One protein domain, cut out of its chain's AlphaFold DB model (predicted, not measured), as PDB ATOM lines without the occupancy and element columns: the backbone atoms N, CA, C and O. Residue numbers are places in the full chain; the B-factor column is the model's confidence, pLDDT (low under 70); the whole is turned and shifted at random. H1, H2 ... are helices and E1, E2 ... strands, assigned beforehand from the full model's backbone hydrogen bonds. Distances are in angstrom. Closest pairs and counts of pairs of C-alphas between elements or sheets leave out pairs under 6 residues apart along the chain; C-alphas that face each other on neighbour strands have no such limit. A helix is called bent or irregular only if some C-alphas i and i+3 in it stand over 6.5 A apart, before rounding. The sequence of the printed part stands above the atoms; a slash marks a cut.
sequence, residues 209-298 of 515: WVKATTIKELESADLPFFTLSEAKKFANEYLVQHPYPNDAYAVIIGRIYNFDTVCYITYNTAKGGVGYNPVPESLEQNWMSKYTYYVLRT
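What this domain is: This is residues 209 to 298 of the 515 residues of an uncharacterized protein of Clostridium sp. AF34-10BH (UniProt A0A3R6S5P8). What shape do these atoms make? A strongly twisted sheet of five strands runs through the domain, with the long helix H2 packed slantwise over one face and H3 over E3 on the opposite face. The short H1 packs on H3 and is also on the sheet, at a height over it of 8.3 A. What are the parts? The printed part has 90 residues, with three named helices and five named strands in the order E1, H1, H2, E2, E3, E4, H3, E5; the class is mixed, helices and strands, and the mixed sheet runs E1, E5, E2, E3, E4. How large is it? It is compact and rounded, with a radius of gyration of the C-alphas of 11.9 A and spans of 30 by 27 by 26 A.

Where its parts are: Where do the first elements lie? E1, residues 209 to 212, begins with C-alpha 209 at (44.653, 45.700, 23.484). H1 is residues 215 to 219, and H2, residues 228 to 241, is 20.1 A long. Which elements follow? E2, residues 250 to 258, is 19.9 A long and bends by 75 degrees at residue 253; E3, residues 261 to 268, is 21.2 A long. E4 is residues 273 to 277, and H3 is residues 280 to 288, only just irregular, with C-alphas 285 and 288 6.7 A apart. E5, residues 293 to 297, ends with C-alpha 297 at (48.602, 41.328, 26.171).

How they stand to each other: How do the strands pair? Edge strand E1 is antiparallel to E5, with N 210 and O 295 at 2.9 A, and E5 is parallel to E2, with N 252 and O 294 at 2.8 A. E2, E3 and E4 form a meander, each strand the antiparallel neighbour of the one before, in two hairpins, with N 251 and O 267 at 2.9 A and N 266 and O 275 at 2.8 A. E4, H3 and E5 form a split strand-helix-strand unit, two strands of one sheet with a helix between them along the chain and with E2 and E3 between them in the sheet, and its crossover is right-handed. Where are the helices? H1 touches H3, the closest C-alphas being those of Ile 215 and Glu 284, 6.0 A apart. H2 has a height over the sheet of 9.1 A, and its closest C-alphas to E4 are those of Lys 232 and Val 274, 5.8 A. H3 runs along the strands, at 10 degrees to E3 on the local plane. How do their backbones look? Every O i to N i+4 pair is within hydrogen-bond range in H1, against 7 of 10 in H2 and 4 of 5 in H3.

The domain as a whole: How far does it reach? The two C-alphas farthest apart, those of Asn 246 and Asp 260, are 34.1 A apart. Is it continuous? The printed part has no cut, and no link is long. Where is confidence low? Residues 278 to 287 are under 70, while the mean pLDDT of the printed part is 82.4.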
ATOM      1  N   TRP A 209      45.194  46.286  24.700       88.88
ATOM      2  CA  TRP A 209      44.653  45.700  23.484       88.88
ATOM      3  C   TRP A 209      45.695  45.745  22.377       88.88
ATOM      4  O   TRP A 209      46.038  46.806  21.860       88.88
ATOM      5  N   VAL A 210      46.156  44.569  21.970       87.69
ATOM      6  CA  VAL A 210      47.084  44.412  20.852       87.69
ATOM      7  C   VAL A 210      46.353  43.739  19.708       87.69
ATOM      8  O   VAL A 210      45.629  42.762  19.912       87.69
ATOM      9  N   LYS A 211      46.515  44.278  18.498       88.12
ATOM     10  CA  LYS A 211      45.933  43.684  17.296       88.12
ATOM     11  C   LYS A 211      46.531  42.293  17.105       88.12
ATOM     12  O   LYS A 211      47.744  42.155  17.005       88.12
ATOM     13  N   ALA A 212      45.678  41.278  17.079       83.25
ATOM     14  CA  ALA A 212      46.084  39.907  16.838       83.25
ATOM     15  C   ALA A 212      46.149  39.667  15.328       83.25
ATOM     16  O   ALA A 212      45.149  39.841  14.625       83.25
ATOM     17  N   THR A 213      47.326  39.294  14.838       76.75
ATOM     18  CA  THR A 213      47.590  39.062  13.413       76.75
ATOM     19  C   THR A 213      47.930  37.608  13.103       76.75
ATOM     20  O   THR A 213      47.745  37.184  11.965       76.75
ATOM     21  N   THR A 214      48.362  36.836  14.108       75.62
ATOM     22  CA  THR A 214      48.706  35.409  13.985       75.62
ATOM     23  C   THR A 214      48.213  34.586  15.178       75.62
ATOM     24  O   THR A 214      47.943  35.124  16.257       75.62
ATOM     25  N   ILE A 215      48.144  33.258  15.034       72.56
ATOM     26  CA  ILE A 215      47.870  32.350  16.166       72.56
ATOM     27  C   ILE A 215      49.014  32.351  17.168       72.56
ATOM     28  O   ILE A 215      48.749  32.324  18.364       72.56
ATOM     29  N   LYS A 216      50.273  32.433  16.718       74.12
ATOM     30  CA  LYS A 216      51.441  32.446  17.622       74.12
ATOM     31  C   LYS A 216      51.349  33.607  18.627       74.12
ATOM     32  O   LYS A 216      51.706  33.471  19.799       74.12
ATOM     33  N   GLU A 217      50.824  34.753  18.197       72.69
ATOM     34  CA  GLU A 217      50.557  35.908  19.066       72.69
ATOM     35  C   GLU A 217      49.438  35.664  20.089       72.69
ATOM     36  O   GLU A 217      49.463  36.252  21.168       72.69
ATOM     37  N   LEU A 218      48.474  34.796  19.777       75.88
ATOM     38  CA  LEU A 218      47.430  34.379  20.713       75.88
ATOM     39  C   LEU A 218      47.906  33.304  21.681       75.88
ATOM     40  O   LEU A 218      47.571  33.357  22.857       75.88
ATOM     41  N   GLU A 219      48.686  32.339  21.202       75.81
ATOM     42  CA  GLU A 219      49.240  31.263  22.029       75.81
ATOM     43  C   GLU A 219      50.229  31.800  23.064       75.81
ATOM     44  O   GLU A 219      50.314  31.280  24.174       75.81
ATOM     45  N   SER A 220      50.946  32.870  22.713       74.81
ATOM     46  CA  SER A 220      51.805  33.612  23.640       74.81
ATOM     47  C   SER A 220      51.038  34.577  24.547       74.81
ATOM     48  O   SER A 220      51.615  35.101  25.504       74.81
ATOM     49  N   ALA A 221      49.752  34.827  24.285       78.19
ATOM     50  CA  ALA A 221      48.923  35.614  25.179       78.19
ATOM     51  C   ALA A 221      48.519  34.762  26.389       78.19
ATOM     52  O   ALA A 221      47.979  33.663  26.267       78.19
ATOM     53  N   ASP A 222      48.764  35.302  27.580       81.31
ATOM     54  CA  ASP A 222      48.380  34.704  28.859       81.31
ATOM     55  C   ASP A 222      46.858  34.809  29.079       81.31
ATOM     56  O   ASP A 222      46.363  35.634  29.851       81.31
ATOM     57  N   LEU A 223      46.107  34.038  28.289       88.25
ATOM     58  CA  LEU A 223      44.651  34.052  28.249       88.25
ATOM     59  C   LEU A 223      44.062  33.052  29.253       88.25
ATOM     60  O   LEU A 223      44.431  31.875  29.232       88.25
ATOM     61  N   PRO A 224      43.088  33.447  30.083       90.75
ATOM     62  CA  PRO A 224      42.417  32.524  30.992       90.75
ATOM     63  C   PRO A 224      41.615  31.467  30.234       90.75
ATOM     64  O   PRO A 224      41.090  31.729  29.150       90.75
ATOM     65  N   PHE A 225      41.475  30.286  30.833       93.50
ATOM     66  CA  PHE A 225      40.411  29.363  30.456       93.50
ATOM     67  C   PHE A 225      39.112  29.795  31.123       93.50
ATOM     68  O   PHE A 225      39.131  30.118  32.304       93.50
ATOM     69  N   PHE A 226      38.012  29.788  30.377       94.19
ATOM     70  CA  PHE A 226      36.671  30.078  30.870       94.19
ATOM     71  C   PHE A 226      35.695  28.990  30.441       94.19
ATOM     72  O   PHE A 226      35.816  28.415  29.356       94.19
ATOM     73  N   THR A 227      34.649  28.800  31.235       93.00
ATOM     74  CA  THR A 227      33.394  28.246  30.720       93.00
ATOM     75  C   THR A 227      32.686  29.303  29.873       93.00
ATOM     76  O   THR A 227      32.852  30.511  30.069       93.00
ATOM     77  N   LEU A 228      31.844  28.881  28.927       89.25
ATOM     78  CA  LEU A 228      31.176  29.837  28.038       89.25
ATOM     79  C   LEU A 228      30.230  30.794  28.791       89.25
ATOM     80  O   LEU A 228      30.023  31.926  28.353       89.25
ATOM     81  N   SER A 229      29.649  30.344  29.909       88.75
ATOM     82  CA  SER A 229      28.823  31.176  30.795       88.75
ATOM     83  C   SER A 229      29.645  32.304  31.415       88.75
ATOM     84  O   SER A 229      29.287  33.476  31.281       88.75
ATOM     85  N   GLU A 230      30.778  31.968  32.032       93.56
ATOM     86  CA  GLU A 230      31.586  32.961  32.741       93.56
ATOM     87  C   GLU A 230      32.294  33.916  31.779       93.56
ATOM     88  O   GLU A 230      32.387  35.107  32.063       93.56
ATOM     89  N   ALA A 231      32.661  33.464  30.577       93.38
ATOM     90  CA  ALA A 231      33.166  34.363  29.544       93.38
ATOM     91  C   ALA A 231      32.142  35.436  29.122       93.38
ATOM     92  O   ALA A 231      32.521  36.574  28.841       93.38
ATOM     93  N   LYS A 232      30.839  35.108  29.082       90.75
ATOM     94  CA  LYS A 232      29.773  36.086  28.786       90.75
ATOM     95  C   LYS A 232      29.641  37.132  29.884       90.75
ATOM     96  O   LYS A 232      29.500  38.311  29.575       90.75
ATOM     97  N   LYS A 233      29.705  36.719  31.150       90.56
ATOM     98  CA  LYS A 233      29.664  37.648  32.289       90.56
ATOM     99  C   LYS A 233      30.900  38.538  32.314       90.56
ATOM    100  O   LYS A 233      30.763  39.755  32.371       90.56
ATOM    101  N   PHE A 234      32.080  37.945  32.128       90.81
ATOM    102  CA  PHE A 234      33.328  38.683  31.968       90.81
ATOM    103  C   PHE A 234      33.215  39.738  30.860       90.81
ATOM    104  O   PHE A 234      33.555  40.896  31.081       90.81
ATOM    105  N   ALA A 235      32.667  39.382  29.694       89.88
ATOM    106  CA  ALA A 235      32.466  40.337  28.610       89.88
ATOM    107  C   ALA A 235      31.522  41.496  28.984       89.88
ATOM    108  O   ALA A 235      31.790  42.640  28.629       89.88
ATOM    109  N   ASN A 236      30.446  41.220  29.723       87.31
ATOM    110  CA  ASN A 236      29.467  42.234  30.123       87.31
ATOM    111  C   ASN A 236      29.964  43.168  31.236       87.31
ATOM    112  O   ASN A 236      29.484  44.291  31.338       87.31
ATOM    113  N   GLU A 237      30.892  42.718  32.077       87.69
ATOM    114  CA  GLU A 237      31.355  43.480  33.243       87.69
ATOM    115  C   GLU A 237      32.732  44.105  33.017       87.69
ATOM    116  O   GLU A 237      32.929  45.300  33.243       87.69
ATOM    117  N   TYR A 238      33.691  43.303  32.547       84.94
ATOM    118  CA  TYR A 238      35.085  43.712  32.418       84.94
ATOM    119  C   TYR A 238      35.311  44.595  31.190       84.94
ATOM    120  O   TYR A 238      35.952  45.639  31.305       84.94
ATOM    121  N   LEU A 239      34.764  44.222  30.023       84.12
ATOM    122  CA  LEU A 239      34.962  44.993  28.784       84.12
ATOM    123  C   LEU A 239      34.251  46.351  28.815       84.12
ATOM    124  O   LEU A 239      34.674  47.271  28.125       84.12
ATOM    125  N   VAL A 240      33.205  46.498  29.635       81.88
ATOM    126  CA  VAL A 240      32.545  47.795  29.865       81.88
ATOM    127  C   VAL A 240      33.489  48.780  30.557       81.88
ATOM    128  O   VAL A 240      33.447  49.974  30.274       81.88
ATOM    129  N   GLN A 241      34.353  48.285  31.442       83.88
ATOM    130  CA  GLN A 241      35.344  49.097  32.152       83.88
ATOM    131  C   GLN A 241      36.642  49.260  31.348       83.88
ATOM    132  O   GLN A 241      37.326  50.268  31.493       83.88
ATOM    133  N   HIS A 242      36.945  48.303  30.464       85.00
ATOM    134  CA  HIS A 242      38.157  48.263  29.645       85.00
ATOM    135  C   HIS A 242      37.792  48.235  28.155       85.00
ATOM    136  O   HIS A 242      37.839  47.170  27.522       85.00
ATOM    137  N   PRO A 243      37.400  49.389  27.583       83.94
ATOM    138  CA  PRO A 243      36.907  49.448  26.218       83.94
ATOM    139  C   PRO A 243      37.972  48.975  25.228       83.94
ATOM    140  O   PRO A 243      39.154  49.311  25.324       83.94
ATOM    141  N   TYR A 244      37.531  48.174  24.267       88.62
ATOM    142  CA  TYR A 244      38.353  47.706  23.159       88.62
ATOM    143  C   TYR A 244      38.422  48.746  22.031       88.62
ATOM    144  O   TYR A 244      37.583  49.648  21.964       88.62
ATOM    145  N   PRO A 245      39.407  48.636  21.122       91.44
ATOM    146  CA  PRO A 245      39.567  49.583  20.025       91.44
ATOM    147  C   PRO A 245      38.328  49.662  19.127       91.44
ATOM    148  O   PRO A 245      37.699  48.651  18.820       91.44
ATOM    149  N   ASN A 246      37.998  50.871  18.670       90.50
ATOM    150  CA  ASN A 246      36.782  51.134  17.888       90.50
ATOM    151  C   ASN A 246      36.755  50.422  16.525       90.50
ATOM    152  O   ASN A 246      35.684  50.236  15.956       90.50
ATOM    153  N   ASP A 247      37.917  50.050  15.985       92.81
ATOM    154  CA  ASP A 247      38.043  49.314  14.726       92.81
ATOM    155  C   ASP A 247      38.018  47.787  14.916       92.81
ATOM    156  O   ASP A 247      38.099  47.045  13.935       92.81
ATOM    157  N   ALA A 248      37.906  47.302  16.158       91.19
ATOM    158  CA  ALA A 248      37.821  45.883  16.462       91.19
ATOM    159  C   ALA A 248      36.511  45.295  15.924       91.19
ATOM    160  O   ALA A 248      35.419  45.719  16.300       91.19
ATOM    161  N   TYR A 249      36.612  44.254  15.102       89.06
ATOM    162  CA  TYR A 249      35.480  43.394  14.756       89.06
ATOM    163  C   TYR A 249      35.124  42.451  15.911       89.06
ATOM    164  O   TYR A 249      33.955  42.165  16.183       89.06
ATOM    165  N   ALA A 250      36.149  41.940  16.591       90.12
ATOM    166  CA  ALA A 250      36.002  41.106  17.767       90.12
ATOM    167  C   ALA A 250      37.252  41.195  18.646       90.12
ATOM    168  O   ALA A 250      38.344  41.516  18.176       90.12
ATOM    169  N   VAL A 251      37.092  40.859  19.920       90.88
ATOM    170  CA  VAL A 251      38.206  40.723  20.857       90.88
ATOM    171  C   VAL A 251      38.288  39.315  21.421       90.88
ATOM    172  O   VAL A 251      37.268  38.662  21.627       90.88
ATOM    173  N   ILE A 252      39.504  38.832  21.648       90.94
ATOM    174  CA  ILE A 252      39.787  37.511  22.200       90.94
ATOM    175  C   ILE A 252      40.001  37.664  23.695       90.94
ATOM    176  O   ILE A 252      40.892  38.389  24.139       90.94
ATOM    177  N   ILE A 253      39.148  36.989  24.458       90.25
ATOM    178  CA  ILE A 253      39.014  37.200  25.905       90.25
ATOM    179  C   ILE A 253      39.437  35.987  26.729       90.25
ATOM    180  O   ILE A 253      39.583  36.094  27.942       90.25
ATOM    181  N   GLY A 254      39.640  34.832  26.094       91.75
ATOM    182  CA  GLY A 254      40.011  33.615  26.800       91.75
ATOM    183  C   GLY A 254      40.081  32.383  25.911       91.75
ATOM    184  O   GLY A 254      40.001  32.464  24.682       91.75
ATOM    185  N   ARG A 255      40.215  31.235  26.566       91.81
ATOM    186  CA  ARG A 255      40.297  29.896  25.984       91.81
ATOM    187  C   ARG A 255      39.199  29.003  26.554       91.81
ATOM    188  O   ARG A 255      38.746  29.211  27.674       91.81
ATOM    189  N   ILE A 256      38.778  28.002  25.796       90.38
ATOM    190  CA  ILE A 256      37.822  26.981  26.243       90.38
ATOM    191  C   ILE A 256      38.156  25.651  25.581       90.38
ATOM    192  O   ILE A 256      38.608  25.635  24.437       90.38
ATOM    193  N   TYR A 257      37.935  24.538  26.272       85.19
ATOM    194  CA  TYR A 257      37.984  23.230  25.631       85.19
ATOM    195  C   TYR A 257      36.673  22.943  24.904       85.19
ATOM    196  O   TYR A 257      35.590  23.054  25.468       85.19
ATOM    197  N   ASN A 258      36.781  22.524  23.650       77.81
ATOM    198  CA  ASN A 258      35.714  21.845  22.937       77.81
ATOM    199  C   ASN A 258      36.173  20.412  22.688       77.81
ATOM    200  O   ASN A 258      37.044  20.176  21.848       77.81
ATOM    201  N   PHE A 259      35.623  19.472  23.455       71.94
ATOM    202  CA  PHE A 259      36.153  18.113  23.569       71.94
ATOM    203  C   PHE A 259      37.643  18.131  23.952       71.94
ATOM    204  O   PHE A 259      37.995  18.553  25.052       71.94
ATOM    205  N   ASP A 260      38.517  17.705  23.044       75.00
ATOM    206  CA  ASP A 260      39.965  17.648  23.248       75.00
ATOM    207  C   ASP A 260      40.699  18.887  22.706       75.00
ATOM    208  O   ASP A 260      41.912  19.015  22.885       75.00
ATOM    209  N   THR A 261      39.983  19.816  22.063       79.31
ATOM    210  CA  THR A 261      40.576  20.944  21.337       79.31
ATOM    211  C   THR A 261      40.465  22.245  22.119       79.31
ATOM    212  O   THR A 261      39.372  22.660  22.508       79.31
ATOM    213  N   VAL A 262      41.589  22.943  22.288       84.19
ATOM    214  CA  VAL A 262      41.598  24.305  22.836       84.19
ATOM    215  C   VAL A 262      41.112  25.287  21.773       84.19
ATOM    216  O   VAL A 262      41.670  25.392  20.683       84.19
ATOM    217  N   CYS A 263      40.067  26.023  22.118       85.94
ATOM    218  CA  CYS A 263      39.401  27.012  21.288       85.94
ATOM    219  C   CYS A 263      39.607  28.408  21.874       85.94
ATOM    220  O   CYS A 263      39.700  28.564  23.092       85.94
ATOM    221  N   TYR A 264      39.598  29.434  21.024       88.19
ATOM    222  CA  TYR A 264      39.647  30.827  21.473       88.19
ATOM    223  C   TYR A 264      38.248  31.410  21.587       88.19
ATOM    224  O   TYR A 264      37.444  31.313  20.655       88.19
ATOM    225  N   ILE A 265      37.984  32.040  22.725       90.88
ATOM    226  CA  ILE A 265      36.737  32.733  23.008       90.88
ATOM    227  C   ILE A 265      36.831  34.148  22.456       90.88
ATOM    228  O   ILE A 265      37.705  34.929  22.838       90.88
ATOM    229  N   THR A 266      35.888  34.483  21.586       90.00
ATOM    230  CA  THR A 266      35.766  35.792  20.952       90.00
ATOM    231  C   THR A 266      34.505  36.499  21.420       90.00
ATOM    232  O   THR A 266      33.420  35.917  21.385       90.00
ATOM    233  N   TYR A 267      34.626  37.773  21.763       90.88
ATOM    234  CA  TYR A 267      33.509  38.695  21.896       90.88
ATOM    235  C   TYR A 267      33.358  39.511  20.609       90.88
ATOM    236  O   TYR A 267      34.277  40.227  20.213       90.88
ATOM    237  N   ASN A 268      32.213  39.389  19.936       88.88
ATOM    238  CA  ASN A 268      31.897  40.162  18.739       88.88
ATOM    239  C   ASN A 268      31.389  41.552  19.134       88.88
ATOM    240  O   ASN A 268      30.341  41.668  19.772       88.88
ATOM    241  N   THR A 269      32.100  42.592  18.708       85.88
ATOM    242  CA  THR A 269      31.850  43.979  19.131       85.88
ATOM    243  C   THR A 269      30.569  44.559  18.533       85.88
ATOM    244  O   THR A 269      29.909  45.372  19.171       85.88
ATOM    245  N   ALA A 270      30.176  44.110  17.337       83.81
ATOM    246  CA  ALA A 270      28.966  44.570  16.659       83.81
ATOM    247  C   ALA A 270      27.692  43.898  17.194       83.81
ATOM    248  O   ALA A 270      26.625  44.507  17.222       83.81
ATOM    249  N   LYS A 271      27.789  42.626  17.591       81.88
ATOM    250  CA  LYS A 271      26.656  41.820  18.075       81.88
ATOM    251  C   LYS A 271      26.525  41.809  19.597       81.88
ATOM    252  O   LYS A 271      25.510  41.337  20.097       81.88
ATOM    253  N   GLY A 272      27.551  42.256  20.321       81.06
ATOM    254  CA  GLY A 272      27.594  42.227  21.782       81.06
ATOM    255  C   GLY A 272      27.584  40.812  22.373       81.06
ATOM    256  O   GLY A 272      27.033  40.601  23.448       81.06
ATOM    257  N   GLY A 273      28.125  39.823  21.653       85.50
ATOM    258  CA  GLY A 273      27.969  38.404  21.987       85.50
ATOM    259  C   GLY A 273      29.282  37.633  22.042       85.50
ATOM    260  O   GLY A 273      30.192  37.887  21.256       85.50
ATOM    261  N   VAL A 274      29.349  36.647  22.942       88.69
ATOM    262  CA  VAL A 274      30.481  35.718  23.064       88.69
ATOM    263  C   VAL A 274      30.226  34.438  22.270       88.69
ATOM    264  O   VAL A 274      29.160  33.828  22.378       88.69
ATOM    265  N   GLY A 275      31.238  34.011  21.523       86.19
ATOM    266  CA  GLY A 275      31.338  32.704  20.880       86.19
ATOM    267  C   GLY A 275      32.760  32.160  20.991       86.19
ATOM    268  O   GLY A 275      33.632  32.808  21.568       86.19
ATOM    269  N   TYR A 276      33.010  30.980  20.440       82.62
ATOM    270  CA  TYR A 276      34.350  30.402  20.392       82.62
ATOM    271  C   TYR A 276      34.571  29.676  19.072       82.62
ATOM    272  O   TYR A 276      33.621  29.197  18.451       82.62
ATOM    273  N   ASN A 277      35.832  29.608  18.649       71.81
ATOM    274  CA  ASN A 277      36.199  29.040  17.357       71.81
ATOM    275  C   ASN A 277      36.930  27.715  17.542       71.81
ATOM    276  O   ASN A 277      37.974  27.706  18.197       71.81
ATOM    277  N   PRO A 278      36.406  26.613  16.970       56.97
ATOM    278  CA  PRO A 278      36.906  25.269  17.231       56.97
ATOM    279  C   PRO A 278      38.280  24.986  16.624       56.97
ATOM    280  O   PRO A 278      38.898  23.989  16.975       56.97
ATOM    281  N   VAL A 279      38.754  25.835  15.706       59.66
ATOM    282  CA  VAL A 279      40.017  25.633  14.992       59.66
ATOM    283  C   VAL A 279      40.812  26.940  14.997       59.66
ATOM    284  O   VAL A 279      40.449  27.856  14.251       59.66
ATOM    285  N   PRO A 280      41.890  27.052  15.793       55.09
ATOM    286  CA  PRO A 280      42.801  28.194  15.760       55.09
ATOM    287  C   PRO A 280      43.232  28.579  14.336       55.09
ATOM    288  O   PRO A 280      43.125  29.744  13.975       55.09
ATOM    289  N   GLU A 281      43.590  27.614  13.480       55.34
ATOM    290  CA  GLU A 281      44.034  27.840  12.085       55.34
ATOM    291  C   GLU A 281      42.978  28.526  11.205       55.34
ATOM    292  O   GLU A 281      43.305  29.351  10.347       55.34
ATOM    293  N   SER A 282      41.688  28.270  11.458       56.84
ATOM    294  CA  SER A 282      40.603  28.977  10.767       56.84
ATOM    295  C   SER A 282      40.530  30.455  11.165       56.84
ATOM    296  O   SER A 282      40.191  31.300  10.331       56.84
ATOM    297  N   LEU A 283      40.900  30.763  12.413       62.19
ATOM    298  CA  LEU A 283      40.973  32.118  12.940       62.19
ATOM    299  C   LEU A 283      42.073  32.906  12.218       62.19
ATOM    300  O   LEU A 283      41.812  34.013  11.763       62.19
ATOM    301  N   GLU A 284      43.257  32.320  12.036       63.88
ATOM    302  CA  GLU A 284      44.395  32.961  11.356       63.88
ATOM    303  C   GLU A 284      44.172  33.133   9.852       63.88
ATOM    304  O   GLU A 284      44.238  34.247   9.334       63.88
ATOM    305  N   GLN A 285      43.849  32.053   9.135       57.47
ATOM    306  CA  GLN A 285      43.829  32.077   7.667       57.47
ATOM    307  C   GLN A 285      42.598  32.782   7.094       57.47
ATOM    308  O   GLN A 285      42.693  33.512   6.104       57.47
ATOM    309  N   ASN A 286      41.422  32.574   7.695       62.25
ATOM    310  CA  ASN A 286      40.167  33.051   7.119       62.25
ATOM    311  C   ASN A 286      39.634  34.319   7.779       62.25
ATOM    312  O   ASN A 286      38.862  35.031   7.131       62.25
ATOM    313  N   TRP A 287      39.930  34.561   9.060       65.56
ATOM    314  CA  TRP A 287      39.232  35.587   9.839       65.56
ATOM    315  C   TRP A 287      40.129  36.763  10.214       65.56
ATOM    316  O   TRP A 287      39.718  37.889   9.958       65.56
ATOM    317  N   MET A 288      41.338  36.550  10.730       71.44
ATOM    318  CA  MET A 288      42.299  37.624  11.032       71.44
ATOM    319  C   MET A 288      42.777  38.366   9.781       71.44
ATOM    320  O   MET A 288      43.104  39.546   9.846       71.44
ATOM    321  N   SER A 289      42.743  37.706   8.621       72.00
ATOM    322  CA  SER A 289      42.994  38.331   7.317       72.00
ATOM    323  C   SER A 289      41.838  39.217   6.823       72.00
ATOM    324  O   SER A 289      42.053  40.084   5.978       72.00
ATOM    325  N   LYS A 290      40.612  39.012   7.328       77.69
ATOM    326  CA  LYS A 290      39.389  39.711   6.881       77.69
ATOM    327  C   LYS A 290      38.855  40.724   7.886       77.69
ATOM    328  O   LYS A 290      38.184  41.675   7.493       77.69
ATOM    329  N   TYR A 291      39.110  40.503   9.166       84.94
ATOM    330  CA  TYR A 291      38.535  41.261  10.263       84.94
ATOM    331  C   TYR A 291      39.610  41.623  11.282       84.94
ATOM    332  O   TYR A 291      40.560  40.875  11.501       84.94
ATOM    333  N   THR A 292      39.430  42.759  11.947       88.06
ATOM    334  CA  THR A 292      40.359  43.223  12.976       88.06
ATOM    335  C   THR A 292      40.056  42.539  14.308       88.06
ATOM    336  O   THR A 292      39.016  42.801  14.914       88.06
ATOM    337  N   TYR A 293      40.967  41.687  14.776       88.38
ATOM    338  CA  TYR A 293      40.896  41.075  16.104       88.38
ATOM    339  C   TYR A 293      41.884  41.738  17.058       88.38
ATOM    340  O   TYR A 293      42.998  42.070  16.655       88.38
ATOM    341  N   TYR A 294      41.501  41.880  18.325       90.12
ATOM    342  CA  TYR A 294      42.409  42.301  19.395       90.12
ATOM    343  C   TYR A 294      42.452  41.275  20.521       90.12
ATOM    344  O   TYR A 294      41.481  40.565  20.767       90.12
ATOM    345  N   VAL A 295      43.576  41.214  21.221       89.50
ATOM    346  CA  VAL A 295      43.797  40.356  22.386       89.50
ATOM    347  C   VAL A 295      44.434  41.180  23.504       89.50
ATOM    348  O   VAL A 295      45.226  42.084  23.231       89.50
ATOM    349  N   LEU A 296      44.092  40.886  24.760       85.50
ATOM    350  CA  LEU A 296      44.755  41.495  25.915       85.50
ATOM    351  C   LEU A 296      46.160  40.903  26.077       85.50
ATOM    352  O   LEU A 296      46.313  39.697  26.290       85.50
ATOM    353  N   ARG A 297      47.197  41.741  26.004       84.06
ATOM    354  CA  ARG A 297      48.602  41.328  26.171       84.06
ATOM    355  C   ARG A 297      49.367  42.280  27.069       84.06
ATOM    356  O   ARG A 297      49.009  43.441  27.215       84.06
ATOM    357  N   THR A 298      50.437  41.768  27.672       81.94
ATOM    358  CA  THR A 298      51.345  42.602  28.461       81.94
ATOM    359  C   THR A 298      52.092  43.558  27.518       81.94
ATOM    360  O   THR A 298      52.638  43.082  26.512       81.94
TER     361      THR A 298